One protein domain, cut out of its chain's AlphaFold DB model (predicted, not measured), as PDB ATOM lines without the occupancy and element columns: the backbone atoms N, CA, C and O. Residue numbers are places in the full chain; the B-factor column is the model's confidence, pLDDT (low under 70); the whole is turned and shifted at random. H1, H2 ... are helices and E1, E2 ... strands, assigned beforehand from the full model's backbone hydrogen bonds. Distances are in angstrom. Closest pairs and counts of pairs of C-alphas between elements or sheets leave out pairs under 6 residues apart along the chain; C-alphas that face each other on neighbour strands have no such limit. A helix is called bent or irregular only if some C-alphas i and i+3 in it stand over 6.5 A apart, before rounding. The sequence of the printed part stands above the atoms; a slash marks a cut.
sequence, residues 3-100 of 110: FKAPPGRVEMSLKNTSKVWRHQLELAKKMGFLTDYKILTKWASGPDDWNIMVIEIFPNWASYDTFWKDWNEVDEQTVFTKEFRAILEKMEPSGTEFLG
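This is residues 3 to 100 of the 110 residues of an uncharacterized protein of Cytophagales bacterium (UniProt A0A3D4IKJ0). Picture a long, kinked helix, H1, with a two-stranded hairpin, E1 and E2, running beside it on one side and the short helix H4 on roughly the opposite side. After E2 the chain goes round by way of H2, which touches no helix, to H3, which packs on residues 24 to 28 of H1, then to H4, and folds back to E3, which pairs with residues 3 to 4 and is near E2; the contacts between these parts are few. The printed part has 98 residues with four named helices and three named strands, in the order H1, E1, E2, H2, H3, H4, E3; the sheet, E1 - E2, is antiparallel and the class is mixed, helices and strands. The whole is compact, with a radius of gyration of the C-alphas of 14.3 A, and flat in outline, spanning 36 by 32 by 17 A.

Find C-alpha 36 at (37.965, 44.345, 16.802); from there E1 runs through residues 36 to 41, 17.2 A long. E2, residues 52 to 57, runs 16.4 A. Go back to C-alpha 10 at (46.805, 23.859, 13.473), where H1, residues 10 to 30, begins its 27.8 A. After E2 come H2, residues 61 to 64, then H3, residues 67 to 77, 15.6 A long, and H4, residues 82 to 89, 10.9 A long. E3, residues 97 to 100, ends at C-alpha 100 at (56.212, 38.043, 12.149).

Start at the hairpin of E1 and E2, antiparallel at 166 degrees: N 40 and O 53 are within hydrogen-bond range at 2.8 A, and N 55 and O 38 at 2.8 A. Look next at H1, whose closest C-alphas to E1 are those of Lys 29 and Asp 36, 6.4 A apart. H1 has a kink of 51 degrees near residue 17; it is neither bent nor irregular, but only just, with C-alphas 16 and 19 at 6.1 A. With residues 24 to 28 alone H1 touches H3, about perpendicular at 77 degrees, the closest C-alphas being Gln 24 and Val 74 at 6.2 A. With residues 16 to 20 alone it touches H4, at a steep tilt of 43 degrees, opposite ways, closest at the C-alphas of Val 20 and Phe 84, 6.5 A. H3 and H4 are apart, and H2 and H3 meet only through their link. E3 pairs with no named strand; E2 and E3 are near each other, with 6 pairs of C-alphas within 10 A. Every O i to N i+4 pair is within hydrogen-bond range in H3 and H4, 14 of 17 are in H1, and H2 is too short for such a pair.

The C-alphas of Gly 8 and Ala 62 are the two farthest apart, at 38.8 A, while those of Phe 3 and Gly 100, the first and last printed, are 7.3 A apart. The printed part has no cut, and no link is long. Mean pLDDT of the printed part is 85.0; look for values under 70 at residue 16, residues 79 to 82, residue 84, residues 87 to 88 and residues 90 to 94.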
ATOM      1  N   PHE A   3      51.663  33.080  12.150       91.19
ATOM      2  CA  PHE A   3      52.241  31.907  12.781       91.19
ATOM      3  C   PHE A   3      52.190  30.704  11.842       91.19
ATOM      4  O   PHE A   3      51.314  30.586  10.973       91.19
ATOM      5  N   LYS A   4      53.120  29.784  12.069       91.75
ATOM      6  CA  LYS A   4      53.231  28.513  11.367       91.75
ATOM      7  C   LYS A   4      53.203  27.376  12.374       91.75
ATOM      8  O   LYS A   4      54.183  27.091  13.051       91.75
ATOM      9  N   ALA A   5      52.061  26.709  12.456       89.38
ATOM     10  CA  ALA A   5      51.954  25.423  13.122       89.38
ATOM     11  C   ALA A   5      52.533  24.311  12.226       89.38
ATOM     12  O   ALA A   5      52.396  24.386  10.999       89.38
ATOM     13  N   PRO A   6      53.109  23.238  12.796       87.94
ATOM     14  CA  PRO A   6      53.530  22.080  12.016       87.94
ATOM     15  C   PRO A   6      52.363  21.430  11.248       87.94
ATOM     16  O   PRO A   6      51.198  21.583  11.643       87.94
ATOM     17  N   PRO A   7      52.642  20.657  10.180       85.62
ATOM     18  CA  PRO A   7      51.612  19.934   9.439       85.62
ATOM     19  C   PRO A   7      50.696  19.115  10.360       85.62
ATOM     20  O   PRO A   7      51.161  18.394  11.241       85.62
ATOM     21  N   GLY A   8      49.380  19.258  10.180       85.25
ATOM     22  CA  GLY A   8      48.369  18.568  10.992       85.25
ATOM     23  C   GLY A   8      48.214  19.081  12.432       85.25
ATOM     24  O   GLY A   8      47.445  18.499  13.192       85.25
ATOM     25  N   ARG A   9      48.906  20.160  12.833       86.19
ATOM     26  CA  ARG A   9      48.875  20.678  14.217       86.19
ATOM     27  C   ARG A   9      48.162  22.014  14.405       86.19
ATOM     28  O   ARG A   9      48.157  22.525  15.523       86.19
ATOM     29  N   VAL A  10      47.525  22.572  13.373       88.25
ATOM     30  CA  VAL A  10      46.805  23.859  13.473       88.25
ATOM     31  C   VAL A  10      45.767  23.837  14.602       88.25
ATOM     32  O   VAL A  10      45.781  24.713  15.462       88.25
ATOM     33  N   GLU A  11      44.920  22.806  14.668       87.62
ATOM     34  CA  GLU A  11      43.875  22.702  15.697       87.62
ATOM     35  C   GLU A  11      44.453  22.581  17.113       87.62
ATOM     36  O   GLU A  11      44.014  23.270  18.032       87.62
ATOM     37  N   MET A  12      45.485  21.751  17.285       83.81
ATOM     38  CA  MET A  12      46.185  21.604  18.564       83.81
ATOM     39  C   MET A  12      46.795  22.933  19.022       83.81
ATOM     40  O   MET A  12      46.670  23.304  20.190       83.81
ATOM     41  N   SER A  13      47.403  23.663  18.086       83.31
ATOM     42  CA  SER A  13      48.009  24.971  18.332       83.31
ATOM     43  C   SER A  13      46.947  25.983  18.754       83.31
ATOM     44  O   SER A  13      47.109  26.674  19.758       83.31
ATOM     45  N   LEU A  14      45.799  26.014  18.074       85.12
ATOM     46  CA  LEU A  14      44.692  26.902  18.426       85.12
ATOM     47  C   LEU A  14      43.995  26.515  19.731       85.12
ATOM     48  O   LEU A  14      43.571  27.403  20.463       85.12
ATOM     49  N   LYS A  15      43.873  25.232  20.076       82.56
ATOM     50  CA  LYS A  15      43.163  24.796  21.291       82.56
ATOM     51  C   LYS A  15      43.763  25.385  22.569       82.56
ATOM     52  O   LYS A  15      43.022  25.783  23.468       82.56
ATOM     53  N   ASN A  16      45.090  25.451  22.637       68.69
ATOM     54  CA  ASN A  16      45.794  26.025  23.783       68.69
ATOM     55  C   ASN A  16      45.874  27.552  23.670       68.69
ATOM     56  O   ASN A  16      45.640  28.264  24.645       68.69
ATOM     57  N   THR A  17      46.124  28.054  22.462       72.12
ATOM     58  CA  THR A  17      46.460  29.462  22.225       72.12
ATOM     59  C   THR A  17      45.256  30.381  22.125       72.12
ATOM     60  O   THR A  17      45.281  31.499  22.638       72.12
ATOM     61  N   SER A  18      44.139  29.883  21.599       74.62
ATOM     62  CA  SER A  18      42.893  30.646  21.520       74.62
ATOM     63  C   SER A  18      42.361  31.053  22.889       74.62
ATOM     64  O   SER A  18      41.726  32.092  22.980       74.62
ATOM     65  N   LYS A  19      42.622  30.297  23.966       76.94
ATOM     66  CA  LYS A  19      42.153  30.672  25.309       76.94
ATOM     67  C   LYS A  19      42.856  31.920  25.835       76.94
ATOM     68  O   LYS A  19      42.177  32.823  26.314       76.94
ATOM     69  N   VAL A  20      44.184  31.963  25.719       79.38
ATOM     70  CA  VAL A  20      44.998  33.109  26.151       79.38
ATOM     71  C   VAL A  20      44.698  34.309  25.254       79.38
ATOM     72  O   VAL A  20      44.230  35.334  25.744       79.38
ATOM     73  N   TRP A  21      44.847  34.142  23.933       84.94
ATOM     74  CA  TRP A  21      44.626  35.218  22.967       84.94
ATOM     75  C   TRP A  21      43.217  35.781  23.036       84.94
ATOM     76  O   TRP A  21      43.050  36.991  23.055       84.94
ATOM     77  N   ARG A  22      42.182  34.936  23.124       86.81
ATOM     78  CA  ARG A  22      40.808  35.434  23.240       86.81
ATOM     79  C   ARG A  22      40.637  36.274  24.496       86.81
ATOM     80  O   ARG A  22      39.989  37.307  24.432       86.81
ATOM     81  N   HIS A  23      41.196  35.854  25.627       87.81
ATOM     82  CA  HIS A  23      41.059  36.616  26.861       87.81
ATOM     83  C   HIS A  23      41.763  37.980  26.776       87.81
ATOM     84  O   HIS A  23      41.139  38.997  27.073       87.81
ATOM     85  N   GLN A  24      43.005  38.005  26.280       90.56
ATOM     86  CA  GLN A  24      43.761  39.233  26.011       90.56
ATOM     87  C   GLN A  24      43.025  40.167  25.040       90.56
ATOM     88  O   GLN A  24      42.802  41.333  25.348       90.56
ATOM     89  N   LEU A  25      42.598  39.650  23.885       93.12
ATOM     90  CA  LEU A  25      41.972  40.438  22.823       93.12
ATOM     91  C   LEU A  25      40.593  40.975  23.232       93.12
ATOM     92  O   LEU A  25      40.242  42.101  22.887       93.12
ATOM     93  N   GLU A  26      39.810  40.212  24.001       93.50
ATOM     94  CA  GLU A  26      38.546  40.699  24.570       93.50
ATOM     95  C   GLU A  26      38.771  41.801  25.612       93.50
ATOM     96  O   GLU A  26      38.011  42.770  25.647       93.50
ATOM     97  N   LEU A  27      39.803  41.687  26.455       93.25
ATOM     98  CA  LEU A  27      40.150  42.747  27.403       93.25
ATOM     99  C   LEU A  27      40.623  44.006  26.668       93.25
ATOM    100  O   LEU A  27      40.104  45.090  26.920       93.25
ATOM    101  N   ALA A  28      41.528  43.848  25.705       93.69
ATOM    102  CA  ALA A  28      42.022  44.924  24.858       93.69
ATOM    103  C   ALA A  28      40.880  45.656  24.127       93.69
ATOM    104  O   ALA A  28      40.867  46.886  24.060       93.69
ATOM    105  N   LYS A  29      39.861  44.922  23.649       95.38
ATOM    106  CA  LYS A  29      38.631  45.521  23.106       95.38
ATOM    107  C   LYS A  29      37.840  46.296  24.160       95.38
ATOM    108  O   LYS A  29      37.415  47.418  23.900       95.38
ATOM    109  N   LYS A  30      37.644  45.733  25.357       93.94
ATOM    110  CA  LYS A  30      36.924  46.408  26.457       93.94
ATOM    111  C   LYS A  30      37.608  47.694  26.918       93.94
ATOM    112  O   LYS A  30      36.916  48.633  27.293       93.94
ATOM    113  N   MET A  31      38.936  47.739  26.874       91.88
ATOM    114  CA  MET A  31      39.734  48.926  27.196       91.88
ATOM    115  C   MET A  31      39.710  49.988  26.082       91.88
ATOM    116  O   MET A  31      40.236  51.079  26.268       91.88
ATOM    117  N   GLY A  32      39.104  49.694  24.924       90.69
ATOM    118  CA  GLY A  32      39.060  50.599  23.772       90.69
ATOM    119  C   GLY A  32      40.367  50.673  22.978       90.69
ATOM    120  O   GLY A  32      40.474  51.482  22.058       90.69
ATOM    121  N   PHE A  33      41.345  49.829  23.310       91.06
ATOM    122  CA  PHE A  33      42.625  49.745  22.611       91.06
ATOM    123  C   PHE A  33      42.472  49.081  21.234       91.06
ATOM    124  O   PHE A  33      43.023  49.555  20.240       91.06
ATOM    125  N   LEU A  34      41.643  48.033  21.163       94.88
ATOM    126  CA  LEU A  34      41.205  47.409  19.915       94.88
ATOM    127  C   LEU A  34      39.748  47.763  19.620       94.88
ATOM    128  O   LEU A  34      38.906  47.778  20.516       94.88
ATOM    129  N   THR A  35      39.421  47.964  18.349       95.25
ATOM    130  CA  THR A  35      38.024  48.011  17.897       95.25
ATOM    131  C   THR A  35      37.493  46.610  17.630       95.25
ATOM    132  O   THR A  35      36.350  46.302  17.968       95.25
ATOM    133  N   ASP A  36      38.325  45.734  17.066       95.75
ATOM    134  CA  ASP A  36      37.965  44.345  16.802       95.75
ATOM    135  C   ASP A  36      39.199  43.440  16.654       95.75
ATOM    136  O   ASP A  36      40.337  43.910  16.631       95.75
ATOM    137  N   TYR A  37      38.985  42.129  16.542       94.62
ATOM    138  CA  TYR A  37      40.035  41.179  16.181       94.62
ATOM    139  C   TYR A  37      39.477  40.022  15.351       94.62
ATOM    140  O   TYR A  37      38.295  39.685  15.419       94.62
ATOM    141  N   LYS A  38      40.346  39.367  14.578       93.06
ATOM    142  CA  LYS A  38      40.019  38.144  13.834       93.06
ATOM    143  C   LYS A  38      41.130  37.121  13.998       93.06
ATOM    144  O   LYS A  38      42.306  37.468  13.998       93.06
ATOM    145  N   ILE A  39      40.757  35.850  14.079       91.12
ATOM    146  CA  ILE A  39      41.700  34.733  14.001       91.12
ATOM    147  C   ILE A  39      41.390  33.989  12.709       91.12
ATOM    148  O   ILE A  39      40.283  33.484  12.530       91.12
ATOM    149  N   LEU A  40      42.354  33.962  11.796       91.38
ATOM    150  CA  LEU A  40      42.240  33.308  10.501       91.38
ATOM    151  C   LEU A  40      43.135  32.077  10.455       91.38
ATOM    152  O   LEU A  40      44.220  32.045  11.037       91.38
ATOM    153  N   THR A  41      42.689  31.079   9.702       92.44
ATOM    154  CA  THR A  41      43.509  29.924   9.338       92.44
ATOM    155  C   THR A  41      43.474  29.736   7.837       92.44
ATOM    156  O   THR A  41      42.517  30.140   7.173       92.44
ATOM    157  N   LYS A  42      44.524  29.123   7.302       90.62
ATOM    158  CA  LYS A  42      44.537  28.666   5.917       90.62
ATOM    159  C   LYS A  42      45.424  27.447   5.756       90.62
ATOM    160  O   LYS A  42      46.272  27.154   6.597       90.62
ATOM    161  N   TRP A  43      45.250  26.775   4.628       86.81
ATOM    162  CA  TRP A  43      46.234  25.822   4.143       86.81
ATOM    163  C   TRP A  43      47.502  26.577   3.738       86.81
ATOM    164  O   TRP A  43      47.430  27.519   2.946       86.81
ATOM    165  N   ALA A  44      48.647  26.180   4.294       83.12
ATOM    166  CA  ALA A  44      49.934  26.720   3.876       83.12
ATOM    167  C   ALA A  44      50.208  26.295   2.423       83.12
ATOM    168  O   ALA A  44      50.125  25.113   2.093       83.12
ATOM    169  N   SER A  45      50.527  27.253   1.559       84.50
ATOM    170  CA  SER A  45      50.847  27.052   0.144       84.50
ATOM    171  C   SER A  45      52.337  26.796  -0.108       84.50
ATOM    172  O   SER A  45      52.736  26.611  -1.254       84.50
ATOM    173  N   GLY A  46      53.169  26.790   0.937       82.75
ATOM    174  CA  GLY A  46      54.601  26.526   0.843       82.75
ATOM    175  C   GLY A  46      55.256  26.298   2.209       82.75
ATOM    176  O   GLY A  46      54.606  26.504   3.237       82.75
ATOM    177  N   PRO A  47      56.533  25.875   2.239       79.50
ATOM    178  CA  PRO A  47      57.246  25.572   3.480       79.50
ATOM    179  C   PRO A  47      57.350  26.760   4.439       79.50
ATOM    180  O   PRO A  47      57.300  26.550   5.644       79.50
ATOM    181  N   ASP A  48      57.436  27.987   3.925       83.50
ATOM    182  CA  ASP A  48      57.616  29.210   4.727       83.50
ATOM    183  C   ASP A  48      56.326  30.024   4.877       83.50
ATOM    184  O   ASP A  48      56.323  31.159   5.347       83.50
ATOM    185  N   ASP A  49      55.207  29.445   4.451       90.38
ATOM    186  CA  ASP A  49      53.922  30.112   4.471       90.38
ATOM    187  C   ASP A  49      53.210  29.917   5.818       90.38
ATOM    188  O   ASP A  49      53.321  28.881   6.479       90.38
ATOM    189  N   TRP A  50      52.459  30.933   6.233       93.12
ATOM    190  CA  TRP A  50      51.714  30.903   7.486       93.12
ATOM    191  C   TRP A  50      50.434  30.074   7.343       93.12
ATOM    192  O   TRP A  50      49.844  29.969   6.266       93.12
ATOM    193  N   ASN A  51      49.958  29.521   8.458       93.19
ATOM    194  CA  ASN A  51      48.679  28.802   8.515       93.19
ATOM    195  C   ASN A  51      47.760  29.262   9.656       93.19
ATOM    196  O   ASN A  51      46.599  28.856   9.703       93.19
ATOM    197  N   ILE A  52      48.241  30.160  10.521       92.00
ATOM    198  CA  ILE A  52      47.454  30.865  11.534       92.00
ATOM    199  C   ILE A  52      47.794  32.358  11.456       92.00
ATOM    200  O   ILE A  52      48.962  32.736  11.379       92.00
ATOM    201  N   MET A  53      46.781  33.221  11.499       92.06
ATOM    202  CA  MET A  53      46.949  34.671  11.571       92.06
ATOM    203  C   MET A  53      46.028  35.255  12.639       92.06
ATOM    204  O   MET A  53      44.833  34.972  12.659       92.06
ATOM    205  N   VAL A  54      46.586  36.109  13.492       92.19
ATOM    206  CA  VAL A  54      45.839  36.949  14.433       92.19
ATOM    207  C   VAL A  54      45.850  38.371  13.887       92.19
ATOM    208  O   VAL A  54      46.918  38.953  13.680       92.19
ATOM    209  N   ILE A  55      44.667  38.904  13.608       93.44
ATOM    210  CA  ILE A  55      44.448  40.270  13.143       93.44
ATOM    211  C   ILE A  55      43.893  41.067  14.310       93.44
ATOM    212  O   ILE A  55      42.830  40.741  14.832       93.44
ATOM    213  N   GLU A  56      44.595  42.130  14.664       94.06
ATOM    214  CA  GLU A  56      44.170  43.130  15.634       94.06
ATOM    215  C   GLU A  56      43.761  44.379  14.862       94.06
ATOM    216  O   GLU A  56      44.515  44.859  14.011       94.06
ATOM    217  N   ILE A  57      42.547  44.867  15.104       94.69
ATOM    218  CA  ILE A  57      42.006  46.041  14.429       94.69
ATOM    219  C   ILE A  57      42.019  47.189  15.429       94.69
ATOM    220  O   ILE A  57      41.354  47.143  16.463       94.69
ATOM    221  N   PHE A  58      42.800  48.213  15.106       93.75
ATOM    222  CA  PHE A  58      42.965  49.418  15.911       93.75
ATOM    223  C   PHE A  58      42.056  50.531  15.381       93.75
ATOM    224  O   PHE A  58      41.756  50.557  14.182       93.75
ATOM    225  N   PRO A  59      41.620  51.477  16.231       92.06
ATOM    226  CA  PRO A  59      40.777  52.586  15.790       92.06
ATOM    227  C   PRO A  59      41.482  53.493  14.774       92.06
ATOM    228  O   PRO A  59      40.831  54.033  13.881       92.06
ATOM    229  N   ASN A  60      42.798  53.683  14.904       90.94
ATOM    230  CA  ASN A  60      43.628  54.448  13.973       90.94
ATOM    231  C   ASN A  60      45.125  54.208  14.259       90.94
ATOM    232  O   ASN A  60      45.487  53.449  15.153       90.94
ATOM    233  N   TRP A  61      46.004  54.872  13.501       89.12
ATOM    234  CA  TRP A  61      47.457  54.741  13.656       89.12
ATOM    235  C   TRP A  61      48.020  55.337  14.952       89.12
ATOM    236  O   TRP A  61      49.071  54.882  15.389       89.12
ATOM    237  N   ALA A  62      47.345  56.299  15.592       90.50
ATOM    238  CA  ALA A  62      47.820  56.876  16.854       90.50
ATOM    239  C   ALA A  62      47.765  55.864  18.012       90.50
ATOM    240  O   ALA A  62      48.482  56.011  18.995       90.50
ATOM    241  N   SER A  63      46.992  54.778  17.879       90.50
ATOM    242  CA  SER A  63      47.044  53.642  18.811       90.50
ATOM    243  C   SER A  63      48.433  53.006  18.912       90.50
ATOM    244  O   SER A  63      48.725  52.331  19.895       90.50
ATOM    245  N   TYR A  64      49.303  53.213  17.917       87.00
ATOM    246  CA  TYR A  64      50.667  52.703  17.971       87.00
ATOM    247  C   TYR A  64      51.611  53.541  18.840       87.00
ATOM    248  O   TYR A  64      52.635  53.014  19.274       87.00
ATOM    249  N   ASP A  65      51.251  54.787  19.171       91.25
ATOM    250  CA  ASP A  65      52.059  55.657  20.035       91.25
ATOM    251  C   ASP A  65      52.148  55.104  21.469       91.25
ATOM    252  O   ASP A  65      53.149  55.298  22.162       91.25
ATOM    253  N   THR A  66      51.116  54.377  21.910       90.62
ATOM    254  CA  THR A  66      51.014  53.774  23.250       90.62
ATOM    255  C   THR A  66      51.015  52.246  23.239       90.62
ATOM    256  O   THR A  66      50.923  51.638  24.303       90.62
ATOM    257  N   PHE A  67      51.215  51.613  22.076       88.31
ATOM    258  CA  PHE A  67      51.028  50.171  21.861       88.31
ATOM    259  C   PHE A  67      51.621  49.281  22.956       88.31
ATOM    260  O   PHE A  67      50.922  48.447  23.520       88.31
ATOM    261  N   TRP A  68      52.909  49.451  23.268       88.50
ATOM    262  CA  TRP A  68      53.594  48.598  24.244       88.50
ATOM    263  C   TRP A  68      53.104  48.822  25.670       88.50
ATOM    264  O   TRP A  68      53.049  47.881  26.453       88.50
ATOM    265  N   LYS A  69      52.745  50.061  26.009       92.31
ATOM    266  CA  LYS A  69      52.191  50.383  27.323       92.31
ATOM    267  C   LYS A  69      50.828  49.710  27.494       92.31
ATOM    268  O   LYS A  69      50.613  49.050  28.504       92.31
ATOM    269  N   ASP A  70      49.960  49.844  26.498       91.06
ATOM    270  CA  ASP A  70      48.598  49.317  26.549       91.06
ATOM    271  C   ASP A  70      48.599  47.777  26.534       91.06
ATOM    272  O   ASP A  70      47.886  47.148  27.313       91.06
ATOM    273  N   TRP A  71      49.461  47.151  25.723       89.56
ATOM    274  CA  TRP A  71      49.634  45.694  25.731       89.56
ATOM    275  C   TRP A  71      50.216  45.160  27.041       89.56
ATOM    276  O   TRP A  71      49.747  44.131  27.520       89.56
ATOM    277  N   ASN A  72      51.179  45.857  27.656       89.25
ATOM    278  CA  ASN A  72      51.685  45.467  28.975       89.25
ATOM    279  C   ASN A  72      50.568  45.488  30.026       89.25
ATOM    280  O   ASN A  72      50.480  44.574  30.841       89.25
ATOM    281  N   GLU A  73      49.688  46.490  29.987       91.19
ATOM    282  CA  GLU A  73      48.542  46.573  30.894       91.19
ATOM    283  C   GLU A  73      47.550  45.414  30.675       91.19
ATOM    284  O   GLU A  73      47.070  44.814  31.641       91.19
ATOM    285  N   VAL A  74      47.280  45.050  29.416       90.88
ATOM    286  CA  VAL A  74      46.470  43.870  29.072       90.88
ATOM    287  C   VAL A  74      47.117  42.591  29.601       90.88
ATOM    288  O   VAL A  74      46.433  41.755  30.197       90.88
ATOM    289  N   ASP A  75      48.426  42.427  29.416       86.38
ATOM    290  CA  ASP A  75      49.156  41.242  29.857       86.38
ATOM    291  C   ASP A  75      49.157  41.121  31.379       86.38
ATOM    292  O   ASP A  75      48.829  40.051  31.900       86.38
ATOM    293  N   GLU A  76      49.457  42.201  32.109       85.75
ATOM    294  CA  GLU A  76      49.432  42.260  33.581       85.75
ATOM    295  C   GLU A  76      48.091  41.804  34.159       85.75
ATOM    296  O   GLU A  76      48.054  41.072  35.153       85.75
ATOM    297  N   GLN A  77      46.992  42.156  33.494       83.38
ATOM    298  CA  GLN A  77      45.641  41.788  33.911       83.38
ATOM    299  C   GLN A  77      45.196  40.394  33.435       83.38
ATOM    300  O   GLN A  77      44.161  39.902  33.887       83.38
ATOM    301  N   THR A  78      45.957  39.734  32.555       76.56
ATOM    302  CA  THR A  78      45.590  38.434  31.965       76.56
ATOM    303  C   THR A  78      46.679  37.372  32.152       76.56
ATOM    304  O   THR A  78      46.542  36.448  32.963       76.56
ATOM    305  N   VAL A  79      47.780  37.498  31.414       67.25
ATOM    306  CA  VAL A  79      48.878  36.535  31.276       67.25
ATOM    307  C   VAL A  79      49.669  36.332  32.568       67.25
ATOM    308  O   VAL A  79      50.184  35.237  32.807       67.25
ATOM    309  N   PHE A  80      49.735  37.331  33.448       62.47
ATOM    310  CA  PHE A  80      50.472  37.215  34.712       62.47
ATOM    311  C   PHE A  80      49.723  36.463  35.826       62.47
ATOM    312  O   PHE A  80      50.257  36.282  36.924       62.47
ATOM    313  N   THR A  81      48.533  35.931  35.546       68.06
ATOM    314  CA  THR A  81      47.863  34.984  36.448       68.06
ATOM    315  C   THR A  81      48.491  33.581  36.350       68.06
ATOM    316  O   THR A  81      48.956  33.144  35.294       68.06
ATOM    317  N   LYS A  82      48.512  32.826  37.462       66.00
ATOM    318  CA  LYS A  82      49.096  31.464  37.499       66.00
ATOM    319  C   LYS A  82      48.447  30.497  36.498       66.00
ATOM    320  O   LYS A  82      49.116  29.591  36.011       66.00
ATOM    321  N   GLU A  83      47.161  30.683  36.205       72.75
ATOM    322  CA  GLU A  83      46.402  29.845  35.274       72.75
ATOM    323  C   GLU A  83      46.912  29.984  33.833       72.75
ATOM    324  O   GLU A  83      47.204  28.980  33.181       72.75
ATOM    325  N   PHE A  84      47.082  31.217  33.347       68.81
ATOM    326  CA  PHE A  84      47.499  31.458  31.968       68.81
ATOM    327  C   PHE A  84      48.988  31.179  31.736       68.81
ATOM    328  O   PHE A  84      49.336  30.662  30.674       68.81
ATOM    329  N   ARG A  85      49.853  31.377  32.744       70.44
ATOM    330  CA  ARG A  85      51.258  30.927  32.679       70.44
ATOM    331  C   ARG A  85      51.384  29.426  32.411       70.44
ATOM    332  O   ARG A  85      52.120  29.028  31.515       70.44
ATOM    333  N   ALA A  86      50.597  28.601  33.103       73.00
ATOM    334  CA  ALA A  86      50.605  27.150  32.898       73.00
ATOM    335  C   ALA A  86      50.071  26.724  31.512       73.00
ATOM    336  O   ALA A  86      50.365  25.624  31.043       73.00
ATOM    337  N   ILE A  87      49.260  27.564  30.856       68.69
ATOM    338  CA  ILE A  87      48.809  27.340  29.475       68.69
ATOM    339  C   ILE A  87      49.920  27.708  28.485       68.69
ATOM    340  O   ILE A  87      50.137  26.959  27.533       68.69
ATOM    341  N   LEU A  88      50.641  28.809  28.722       68.75
ATOM    342  CA  LEU A  88      51.763  29.252  27.888       68.75
ATOM    343  C   LEU A  88      52.934  28.261  27.907       68.75
ATOM    344  O   LEU A  88      53.434  27.901  26.847       68.75
ATOM    345  N   GLU A  89      53.303  27.723  29.071       70.19
ATOM    346  CA  GLU A  89      54.330  26.668  29.179       70.19
ATOM    347  C   GLU A  89      53.958  25.405  28.376       70.19
ATOM    348  O   GLU A  89      54.810  24.706  27.836       70.19
ATOM    349  N   LYS A  90      52.657  25.124  28.222       65.94
ATOM    350  CA  LYS A  90      52.142  24.016  27.398       65.94
ATOM    351  C   LYS A  90      52.010  24.360  25.911       65.94
ATOM    352  O   LYS A  90      51.603  23.486  25.140       65.94
ATOM    353  N   MET A  91      52.307  25.590  25.487       62.19
ATOM    354  CA  MET A  91      52.355  25.957  24.065       62.19
ATOM    355  C   MET A  91      53.678  25.604  23.398       62.19
ATOM    356  O   MET A  91      53.651  25.239  22.222       62.19
ATOM    357  N   GLU A  92      54.800  25.661  24.121       59.66
ATOM    358  CA  GLU A  92      56.128  25.277  23.609       59.66
ATOM    359  C   GLU A  92      56.138  23.918  22.868       59.66
ATOM    360  O   GLU A  92      56.690  23.842  21.770       59.66
ATOM    361  N   PRO A  93      55.450  22.857  23.346       64.19
ATOM    362  CA  PRO A  93      55.392  21.565  22.657       64.19
ATOM    363  C   PRO A  93      54.659  21.570  21.305       64.19
ATOM    364  O   PRO A  93      54.751  20.591  20.558       64.19
ATOM    365  N   SER A  94      53.887  22.616  20.978       67.81
ATOM    366  CA  SER A  94      53.120  22.665  19.724       67.81
ATOM    367  C   SER A  94      54.022  22.765  18.490       67.81
ATOM    368  O   SER A  94      53.633  22.293  17.419       67.81
ATOM    369  N   GLY A  95      55.234  23.316  18.649       79.19
ATOM    370  CA  GLY A  95      56.145  23.628  17.545       79.19
ATOM    371  C   GLY A  95      55.649  24.776  16.663       79.19
ATOM    372  O   GLY A  95      56.089  24.889  15.524       79.19
ATOM    373  N   THR A  96      54.694  25.574  17.153       86.00
ATOM    374  CA  THR A  96      54.175  26.740  16.433       86.00
ATOM    375  C   THR A  96      55.218  27.844  16.423       86.00
ATOM    376  O   THR A  96      55.630  28.326  17.474       86.00
ATOM    377  N   GLU A  97      55.614  28.258  15.231       88.00
ATOM    378  CA  GLU A  97      56.595  29.309  15.007       88.00
ATOM    379  C   GLU A  97      55.896  30.653  14.776       88.00
ATOM    380  O   GLU A  97      54.901  30.731  14.052       88.00
ATOM    381  N   PHE A  98      56.422  31.721  15.375       88.62
ATOM    382  CA  PHE A  98      56.032  33.088  15.043       88.62
ATOM    383  C   PHE A  98      56.818  33.557  13.817       88.62
ATOM    384  O   PHE A  98      58.041  33.628  13.860       88.62
ATOM    385  N   LEU A  99      56.114  33.887  12.734       91.12
ATOM    386  CA  LEU A  99      56.737  34.304  11.475       91.12
ATOM    387  C   LEU A  99      56.884  35.825  11.359       91.12
ATOM    388  O   LEU A  99      57.718  36.303  10.595       91.12
ATOM    389  N   GLY A 100      56.076  36.592  12.093       90.69
ATOM    390  CA  GLY A 100      56.212  38.043  12.149       90.69
ATOM    391  C   GLY A 100      54.907  38.811  12.337       90.69
ATOM    392  O   GLY A 100      53.805  38.266  12.468       90.69
TER     393      GLY A 100